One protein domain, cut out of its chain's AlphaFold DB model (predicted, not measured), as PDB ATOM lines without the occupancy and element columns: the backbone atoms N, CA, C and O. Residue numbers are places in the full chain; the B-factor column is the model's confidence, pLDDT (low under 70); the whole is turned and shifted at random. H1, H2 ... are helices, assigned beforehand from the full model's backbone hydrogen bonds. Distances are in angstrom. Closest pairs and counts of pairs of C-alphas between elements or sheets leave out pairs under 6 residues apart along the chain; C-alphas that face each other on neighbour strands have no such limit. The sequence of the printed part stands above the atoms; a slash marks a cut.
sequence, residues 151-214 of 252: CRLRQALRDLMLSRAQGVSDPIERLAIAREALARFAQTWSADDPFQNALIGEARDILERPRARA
ATOM      1  N   CYS A 151      96.548  87.053  91.500       90.25
ATOM      2  CA  CYS A 151      97.776  87.822  91.276       90.25
ATOM      3  C   CYS A 151      98.971  87.010  90.752       90.25
ATOM      4  O   CYS A 151      99.976  87.623  90.392       90.25
ATOM      5  N   ARG A 152      98.888  85.672  90.656       91.44
ATOM      6  CA  ARG A 152     100.006  84.843  90.165       91.44
ATOM      7  C   ARG A 152     100.402  85.171  88.726       91.44
ATOM      8  O   ARG A 152     101.589  85.171  88.420       91.44
ATOM      9  N   LEU A 153      99.436  85.511  87.868       90.56
ATOM     10  CA  LEU A 153      99.707  85.908  86.480       90.56
ATOM     11  C   LEU A 153     100.559  87.185  86.432       90.56
ATOM     12  O   LEU A 153     101.626  87.210  85.822       90.56
ATOM     13  N   ARG A 154     100.144  88.223  87.170       90.38
ATOM     14  CA  ARG A 154     100.900  89.480  87.289       90.38
ATOM     15  C   ARG A 154     102.277  89.289  87.917       90.38
ATOM     16  O   ARG A 154     103.218  89.961  87.503       90.38
ATOM     17  N   GLN A 155     102.402  88.397  88.899       92.06
ATOM     18  CA  GLN A 155     103.691  88.062  89.507       92.06
ATOM     19  C   GLN A 155     104.636  87.425  88.484       92.06
ATOM     20  O   GLN A 155     105.742  87.923  88.312       92.06
ATOM     21  N   ALA A 156     104.174  86.432  87.720       92.44
ATOM     22  CA  ALA A 156     104.986  85.796  86.682       92.44
ATOM     23  C   ALA A 156     105.481  86.804  85.626       92.44
ATOM     24  O   ALA A 156     106.662  86.821  85.277       92.44
ATOM     25  N   LEU A 157     104.603  87.701  85.158       92.94
ATOM     26  CA  LEU A 157     104.979  88.752  84.205       92.94
ATOM     27  C   LEU A 157     105.943  89.779  84.817       92.94
ATOM     28  O   LEU A 157     106.861  90.254  84.146       92.94
ATOM     29  N   ARG A 158     105.769  90.118  86.100       92.44
ATOM     30  CA  ARG A 158     106.704  90.978  86.836       92.44
ATOM     31  C   ARG A 158     108.084  90.340  86.941       92.44
ATOM     32  O   ARG A 158     109.069  91.033  86.695       92.44
ATOM     33  N   ASP A 159     108.161  89.062  87.288       94.50
ATOM     34  CA  ASP A 159     109.426  88.348  87.456       94.50
ATOM     35  C   ASP A 159     110.168  88.226  86.122       94.50
ATOM     36  O   ASP A 159     111.371  88.485  86.063       94.50
ATOM     37  N   LEU A 160     109.437  87.974  85.028       93.50
ATOM     38  CA  LEU A 160     109.972  88.064  83.669       93.50
ATOM     39  C   LEU A 160     110.592  89.444  83.405       93.50
ATOM     40  O   LEU A 160     111.749  89.534  82.997       93.50
ATOM     41  N   MET A 161     109.849  90.527  83.650       93.88
ATOM     42  CA  MET A 161     110.339  91.892  83.426       93.88
ATOM     43  C   MET A 161     111.576  92.221  84.273       93.88
ATOM     44  O   MET A 161     112.535  92.803  83.766       93.88
ATOM     45  N   LEU A 162     111.571  91.846  85.557       92.94
ATOM     46  CA  LEU A 162     112.689  92.083  86.472       92.94
ATOM     47  C   LEU A 162     113.937  91.299  86.075       92.94
ATOM     48  O   LEU A 162     115.026  91.866  86.100       92.94
ATOM     49  N   SER A 163     113.772  90.035  85.676       95.19
ATOM     50  CA  SER A 163     114.864  89.185  85.198       95.19
ATOM     51  C   SER A 163     115.557  89.793  83.978       95.19
ATOM     52  O   SER A 163     116.782  89.774  83.893       95.19
ATOM     53  N   ARG A 164     114.797  90.388  83.049       93.25
ATOM     54  CA  ARG A 164     115.373  90.996  81.838       93.25
ATOM     55  C   ARG A 164     116.043  92.340  82.081       93.25
ATOM     56  O   ARG A 164     116.958  92.683  81.345       93.25
ATOM     57  N   ALA A 165     115.608  93.081  83.093       92.81
ATOM     58  CA  ALA A 165     116.149  94.396  83.422       92.81
ATOM     59  C   ALA A 165     117.161  94.358  84.588       92.81
ATOM     60  O   ALA A 165     117.432  95.381  85.223       92.81
ATOM     61  N   GLN A 166     117.685  93.174  84.916       92.94
ATOM     62  CA  GLN A 166     118.659  92.985  85.984       92.94
ATOM     63  C   GLN A 166     119.988  93.675  85.640       92.94
ATOM     64  O   GLN A 166     120.469  93.593  84.516       92.94
ATOM     65  N   GLY A 167     120.586  94.365  86.615       90.69
ATOM     66  CA  GLY A 167     121.855  95.084  86.434       90.69
ATOM     67  C   GLY A 167     121.736  96.467  85.779       90.69
ATOM     68  O   GLY A 167     122.723  97.195  85.742       90.69
ATOM     69  N   VAL A 168     120.544  96.867  85.326       90.38
ATOM     70  CA  VAL A 168     120.296  98.187  84.725       90.38
ATOM     71  C   VAL A 168     119.971  99.202  85.820       90.38
ATOM     72  O   VAL A 168     118.987  99.050  86.551       90.38
ATOM     73  N   SER A 169     120.809 100.231  85.951       85.19
ATOM     74  CA  SER A 169     120.694 101.251  87.000       85.19
ATOM     75  C   SER A 169     119.795 102.425  86.608       85.19
ATOM     76  O   SER A 169     119.084 102.941  87.474       85.19
ATOM     77  N   ASP A 170     119.784 102.830  85.333       85.44
ATOM     78  CA  ASP A 170     118.932 103.920  84.857       85.44
ATOM     79  C   ASP A 170     117.450 103.493  84.826       85.44
ATOM     80  O   ASP A 170     117.095 102.532  84.139       85.44
ATOM     81  N   PRO A 171     116.541 104.181  85.546       81.88
ATOM     82  CA  PRO A 171     115.135 103.789  85.608       81.88
ATOM     83  C   PRO A 171     114.404 103.830  84.260       81.88
ATOM     84  O   PRO A 171     113.465 103.055  84.058       81.88
ATOM     85  N   ILE A 172     114.796 104.733  83.352       84.00
ATOM     86  CA  ILE A 172     114.148 104.881  82.044       84.00
ATOM     87  C   ILE A 172     114.550 103.715  81.140       84.00
ATOM     88  O   ILE A 172     113.677 103.053  80.573       84.00
ATOM     89  N   GLU A 173     115.845 103.425  81.058       88.50
ATOM     90  CA  GLU A 173     116.387 102.274  80.336       88.50
ATOM     91  C   GLU A 173     115.843 100.954  80.898       88.50
ATOM     92  O   GLU A 173     115.347 100.103  80.154       88.50
ATOM     93  N   ARG A 174     115.816 100.818  82.229       89.50
ATOM     94  CA  ARG A 174     115.264  99.646  82.919       89.50
ATOM     95  C   ARG A 174     113.798  99.405  82.546       89.50
ATOM     96  O   ARG A 174     113.404  98.265  82.301       89.50
ATOM     97  N   LEU A 175     112.988 100.466  82.479       88.69
ATOM     98  CA  LEU A 175     111.592 100.383  82.041       88.69
ATOM     99  C   LEU A 175     111.475 100.006  80.558       88.69
ATOM    100  O   LEU A 175     110.585  99.232  80.200       88.69
ATOM    101  N   ALA A 176     112.344 100.541  79.697       90.31
ATOM    102  CA  ALA A 176     112.346 100.224  78.271       90.31
ATOM    103  C   ALA A 176     112.614  98.727  78.033       90.31
ATOM    104  O   ALA A 176     111.807  98.067  77.376       90.31
ATOM    105  N   ILE A 177     113.660  98.181  78.661       93.44
ATOM    106  CA  ILE A 177     114.039  96.760  78.564       93.44
ATOM    107  C   ILE A 177     112.923  95.849  79.091       93.44
ATOM    108  O   ILE A 177     112.542  94.875  78.435       93.44
ATOM    109  N   ALA A 178     112.351  96.181  80.253       93.06
ATOM    110  CA  ALA A 178     111.239  95.430  80.833       93.06
ATOM    111  C   ALA A 178     110.031  95.361  79.883       93.06
ATOM    112  O   ALA A 178     109.451  94.294  79.673       93.06
ATOM    113  N   ARG A 179     109.662  96.488  79.265       92.19
ATOM    114  CA  ARG A 179     108.525  96.547  78.340       92.19
ATOM    115  C   ARG A 179     108.789  95.825  77.025       92.19
ATOM    116  O   ARG A 179     107.877  95.183  76.517       92.19
ATOM    117  N   GLU A 180     110.004  95.896  76.487       94.00
ATOM    118  CA  GLU A 180     110.380  95.145  75.284       94.00
ATOM    119  C   GLU A 180     110.291  93.630  75.526       94.00
ATOM    120  O   GLU A 180     109.758  92.887  74.701       94.00
ATOM    121  N   ALA A 181     110.764  93.160  76.684       92.69
ATOM    122  CA  ALA A 181     110.624  91.763  77.081       92.69
ATOM    123  C   ALA A 181     109.156  91.318  77.143       92.69
ATOM    124  O   ALA A 181     108.811  90.266  76.604       92.69
ATOM    125  N   LEU A 182     108.297  92.138  77.752       93.00
ATOM    126  CA  LEU A 182     106.867  91.860  77.850       93.00
ATOM    127  C   LEU A 182     106.177  91.865  76.474       93.00
ATOM    128  O   LEU A 182     105.357  90.994  76.196       93.00
ATOM    129  N   ALA A 183     106.543  92.801  75.593       92.50
ATOM    130  CA  ALA A 183     106.014  92.873  74.230       92.50
ATOM    131  C   ALA A 183     106.388  91.638  73.400       92.50
ATOM    132  O   ALA A 183     105.527  91.080  72.723       92.50
ATOM    133  N   ARG A 184     107.638  91.167  73.501       91.69
ATOM    134  CA  ARG A 184     108.059  89.910  72.863       91.69
ATOM    135  C   ARG A 184     107.287  88.719  73.415       91.69
ATOM    136  O   ARG A 184     106.775  87.918  72.639       91.69
ATOM    137  N   PHE A 185     107.150  88.624  74.738       90.00
ATOM    138  CA  PHE A 185     106.377  87.559  75.379       90.00
ATOM    139  C   PHE A 185     104.942  87.488  74.835       90.00
ATOM    140  O   PHE A 185     104.507  86.423  74.404       90.00
ATOM    141  N   ALA A 186     104.254  88.631  74.733       89.19
ATOM    142  CA  ALA A 186     102.884  88.714  74.218       89.19
ATOM    143  C   ALA A 186     102.722  88.309  72.733       89.19
ATOM    144  O   ALA A 186     101.591  88.135  72.275       89.19
ATOM    145  N   GLN A 187     103.823  88.182  71.983       87.31
ATOM    146  CA  GLN A 187     103.852  87.764  70.574       87.31
ATOM    147  C   GLN A 187     104.310  86.310  70.378       87.31
ATOM    148  O   GLN A 187     104.189  85.787  69.276       87.31
ATOM    149  N   THR A 188     104.874  85.664  71.405       79.38
ATOM    150  CA  THR A 188     105.589  84.384  71.237       79.38
ATOM    151  C   THR A 188     104.673  83.161  71.356       79.38
ATOM    152  O   THR A 188     104.996  82.107  70.818       79.38
ATOM    153  N   TRP A 189     103.576  83.253  72.110       72.62
ATOM    154  CA  TRP A 189     102.781  82.086  72.525       72.62
ATOM    155  C   TRP A 189     101.458  81.972  71.762       72.62
ATOM    156  O   TRP A 189     100.879  82.985  71.366       72.62
ATOM    157  N   SER A 190     100.994  80.732  71.552       71.19
ATOM    158  CA  SER A 190      99.711  80.475  70.891       71.19
ATOM    159  C   SER A 190      98.557  80.786  71.843       71.19
ATOM    160  O   SER A 190      98.599  80.449  73.024       71.19
ATOM    161  N   ALA A 191      97.498  81.404  71.323       70.00
ATOM    162  CA  ALA A 191      96.279  81.664  72.082       70.00
ATOM    163  C   ALA A 191      95.397  80.409  72.265       70.00
ATOM    164  O   ALA A 191      94.345  80.502  72.895       70.00
ATOM    165  N   ASP A 192      95.814  79.255  71.729       81.56
ATOM    166  CA  ASP A 192      95.039  78.007  71.771       81.56
ATOM    167  C   ASP A 192      94.998  77.368  73.172       81.56
ATOM    168  O   ASP A 192      94.088  76.596  73.471       81.56
ATOM    169  N   ASP A 193      95.952  77.700  74.053       87.88
ATOM    170  CA  ASP A 193      95.933  77.284  75.459       87.88
ATOM    171  C   ASP A 193      95.291  78.374  76.351       87.88
ATOM    172  O   ASP A 193      95.752  79.522  76.346       87.88
ATOM    173  N   PRO A 194      94.261  78.053  77.166       87.44
ATOM    174  CA  PRO A 194      93.565  79.042  77.994       87.44
ATOM    175  C   PRO A 194      94.459  79.790  78.990       87.44
ATOM    176  O   PRO A 194      94.216  80.965  79.278       87.44
ATOM    177  N   PHE A 195      95.493  79.138  79.525       85.50
ATOM    178  CA  PHE A 195      96.417  79.763  80.468       85.50
ATOM    179  C   PHE A 195      97.389  80.706  79.750       85.50
ATOM    180  O   PHE A 195      97.607  81.831  80.210       85.50
ATOM    181  N   GLN A 196      97.921  80.294  78.597       87.75
ATOM    182  CA  GLN A 196      98.725  81.164  77.737       87.75
ATOM    183  C   GLN A 196      97.920  82.384  77.284       87.75
ATOM    184  O   GLN A 196      98.412  83.508  77.380       87.75
ATOM    185  N   ASN A 197      96.662  82.187  76.888       88.75
ATOM    186  CA  ASN A 197      95.772  83.274  76.494       88.75
ATOM    187  C   ASN A 197      95.553  84.283  77.639       88.75
ATOM    188  O   ASN A 197      95.676  85.490  77.431       88.75
ATOM    189  N   ALA A 198      95.329  83.810  78.872       89.44
ATOM    190  CA  ALA A 198      95.203  84.683  80.042       89.44
ATOM    191  C   ALA A 198      96.485  85.491  80.332       89.44
ATOM    192  O   ALA A 198      96.412  86.683  80.639       89.44
ATOM    193  N   LEU A 199      97.669  84.876  80.200       89.88
ATOM    194  CA  LEU A 199      98.956  85.568  80.360       89.88
ATOM    195  C   LEU A 199      99.201  86.616  79.267       89.88
ATOM    196  O   LEU A 199      99.695  87.703  79.567       89.88
ATOM    197  N   ILE A 200      98.862  86.303  78.014       91.12
ATOM    198  CA  ILE A 200      98.970  87.238  76.888       91.12
ATOM    199  C   ILE A 200      98.020  88.422  77.094       91.12
ATOM    200  O   ILE A 200      98.428  89.564  76.875       91.12
ATOM    201  N   GLY A 201      96.787  88.165  77.544       89.88
ATOM    202  CA  GLY A 201      95.813  89.199  77.893       89.88
ATOM    203  C   GLY A 201      96.360  90.170  78.939       89.88
ATOM    204  O   GLY A 201      96.489  91.358  78.664       89.88
ATOM    205  N   GLU A 202      96.809  89.663  80.093       91.38
ATOM    206  CA  GLU A 202      97.378  90.516  81.149       91.38
ATOM    207  C   GLU A 202      98.646  91.258  80.673       91.38
ATOM    208  O   GLU A 202      98.863  92.419  81.026       91.38
ATOM    209  N   ALA A 203      99.482  90.638  79.831       91.56
ATOM    210  CA  ALA A 203     100.652  91.303  79.257       91.56
ATOM    211  C   ALA A 203     100.266  92.487  78.352       91.56
ATOM    212  O   ALA A 203     100.899  93.544  78.430       91.56
ATOM    213  N   ARG A 204      99.226  92.335  77.519       90.44
ATOM    214  CA  ARG A 204      98.693  93.414  76.670       90.44
ATOM    215  C   ARG A 204      98.115  94.543  77.515       90.44
ATOM    216  O   ARG A 204      98.515  95.690  77.318       90.44
ATOM    217  N   ASP A 205      97.321  94.215  78.530       88.81
ATOM    218  CA  ASP A 205      96.756  95.201  79.456       88.81
ATOM    219  C   ASP A 205      97.853  96.034  80.138       88.81
ATOM    220  O   ASP A 205      97.751  97.256  80.253       88.81
ATOM    221  N   ILE A 206      98.950  95.404  80.574       88.25
ATOM    222  CA  ILE A 206     100.098  96.116  81.163       88.25
ATOM    223  C   ILE A 206     100.783  97.032  80.134       88.25
ATOM    224  O   ILE A 206     101.250  98.123  80.484       88.25
ATOM    225  N   LEU A 207     100.873  96.614  78.870       88.50
ATOM    226  CA  LEU A 207     101.484  97.415  77.809       88.50
ATOM    227  C   LEU A 207     100.638  98.641  77.443       88.50
ATOM    228  O   LEU A 207     101.225  99.675  77.117       88.50
ATOM    229  N   GLU A 208      99.317  98.569  77.556       87.19
ATOM    230  CA  GLU A 208      98.410  99.693  77.290       87.19
ATOM    231  C   GLU A 208      98.397 100.741  78.412       87.19
ATOM    232  O   GLU A 208      98.087 101.912  78.173       87.19
ATOM    233  N   ARG A 209      98.795 100.368  79.638       81.31
ATOM    234  CA  ARG A 209      98.811 101.298  80.778       81.31
ATOM    235  C   ARG A 209      99.759 102.490  80.548       81.31
ATOM    236  O   ARG A 209     100.888 102.312  80.071       81.31
ATOM    237  N   PRO A 210      99.358 103.714  80.954       70.38
ATOM    238  CA  PRO A 210     100.202 104.900  80.855       70.38
ATOM    239  C   PRO A 210     101.531 104.729  81.599       70.38
ATOM    240  O   PRO A 210     101.583 104.180  82.699       70.38
ATOM    241  N   ARG A 211     102.619 105.258  81.028       67.56
ATOM    242  CA  ARG A 211     103.939 105.240  81.678       67.56
ATOM    243  C   ARG A 211     103.925 106.129  82.923       67.56
ATOM    244  O   ARG A 211     103.511 107.289  82.842       67.56
ATOM    245  N   ALA A 212     104.452 105.619  84.037       61.78
ATOM    246  CA  ALA A 212     104.801 106.456  85.179       61.78
ATOM    247  C   ALA A 212     105.795 107.536  84.718       61.78
ATOM    248  O   ALA A 212     106.721 107.253  83.953       61.78
ATOM    249  N   ARG A 213     105.573 108.790  85.122       55.56
ATOM    250  CA  ARG A 213     106.400 109.926  84.694       55.56
ATOM    251  C   ARG A 213     107.353 110.296  85.821       55.56
ATOM    252  O   ARG A 213     106.909 110.508  86.946       55.56
ATOM    253  N   ALA A 214     108.646 110.397  85.524       51.97
ATOM    254  CA  ALA A 214     109.615 110.942  86.471       51.97
ATOM    255  C   ALA A 214     109.201 112.365  86.885       51.97
ATOM    256  O   ALA A 214     108.731 113.140  86.045       51.97
TER     257      ALA A 214
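This is residues 151 to 214 of the 252 residues of the protein "Methyltransferase type 12" of Methylocella silvestris (strain DSM 15510 / CIP 108128 / LMG 27833 / NCIMB 13906 / BL2) (UniProt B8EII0). H2 and H3 make a helical hairpin that opens as a narrow V, and H1 lies slanting across one face of it, packing on both arms. After H3 the last residues, 209 to 214, run on as a tail with no named element. The printed part has 64 residues with three named helices, H1, H2 and H3 in that order along the chain, and no named strand; the class is all helix. The whole is compact, with a radius of gyration of the C-alphas of 12.1 A, yet elongated in outline, spanning 37 by 23 by 21 A.

H1, residues 152 to 164, touches H2, residues 171 to 188; the closest C-alphas are those of Met 161 and Ala 178, 4.5 A apart. These two helices run opposite ways at a steep tilt of 60 degrees, and H2 touches H1 with residues 177 to 182 alone. H1 also touches H3, residues 194 to 208, with the C-alphas of Leu 153 and Leu 199 the closest at 6.2 A. H1 and H3 run the same way at a steep tilt of 62 degrees; H1 touches H3 with residues 153 to 157 alone, and H3 touches H1 with residues 198 to 203 alone. H2 and H3 form a helical hairpin and touch, the closest C-alphas being those of Ala 186 and Ile 200, 5.0 A apart. They run opposite ways at a tilt of 35.3 degrees, only just steep, and H2 touches H3 with residues 179 to 187 alone. The helix packing is mostly crossed: of the three touching pairs, 0 are at a shallow tilt. In H1, H2 and H3 every O i to N i+4 pair is within hydrogen-bond range.

H1, residues 152 to 164, begins with C-alpha 152 at (100.006, 84.843, 90.165) and measures 18.5 A from first to last C-alpha. H2, residues 171 to 188, is the longest helix by residues, with 26.0 A from C-alpha 171 at (115.135, 103.789, 85.608) to C-alpha 188. H3, residues 194 to 208, measures 21.2 A and ends with C-alpha 208 at (98.410, 99.693, 77.290).

The C-alphas of Asp 192 and Ala 214, the two farthest apart, are 38.9 A from each other. The printed part has no cut. The link from H1 to H2, with 6 residues between them, is short, and the link from H2 to H3, with 5 residues, is tight. The mean pLDDT of the printed part is 86.8; confidence is low, under 70, at residues 211 to 214.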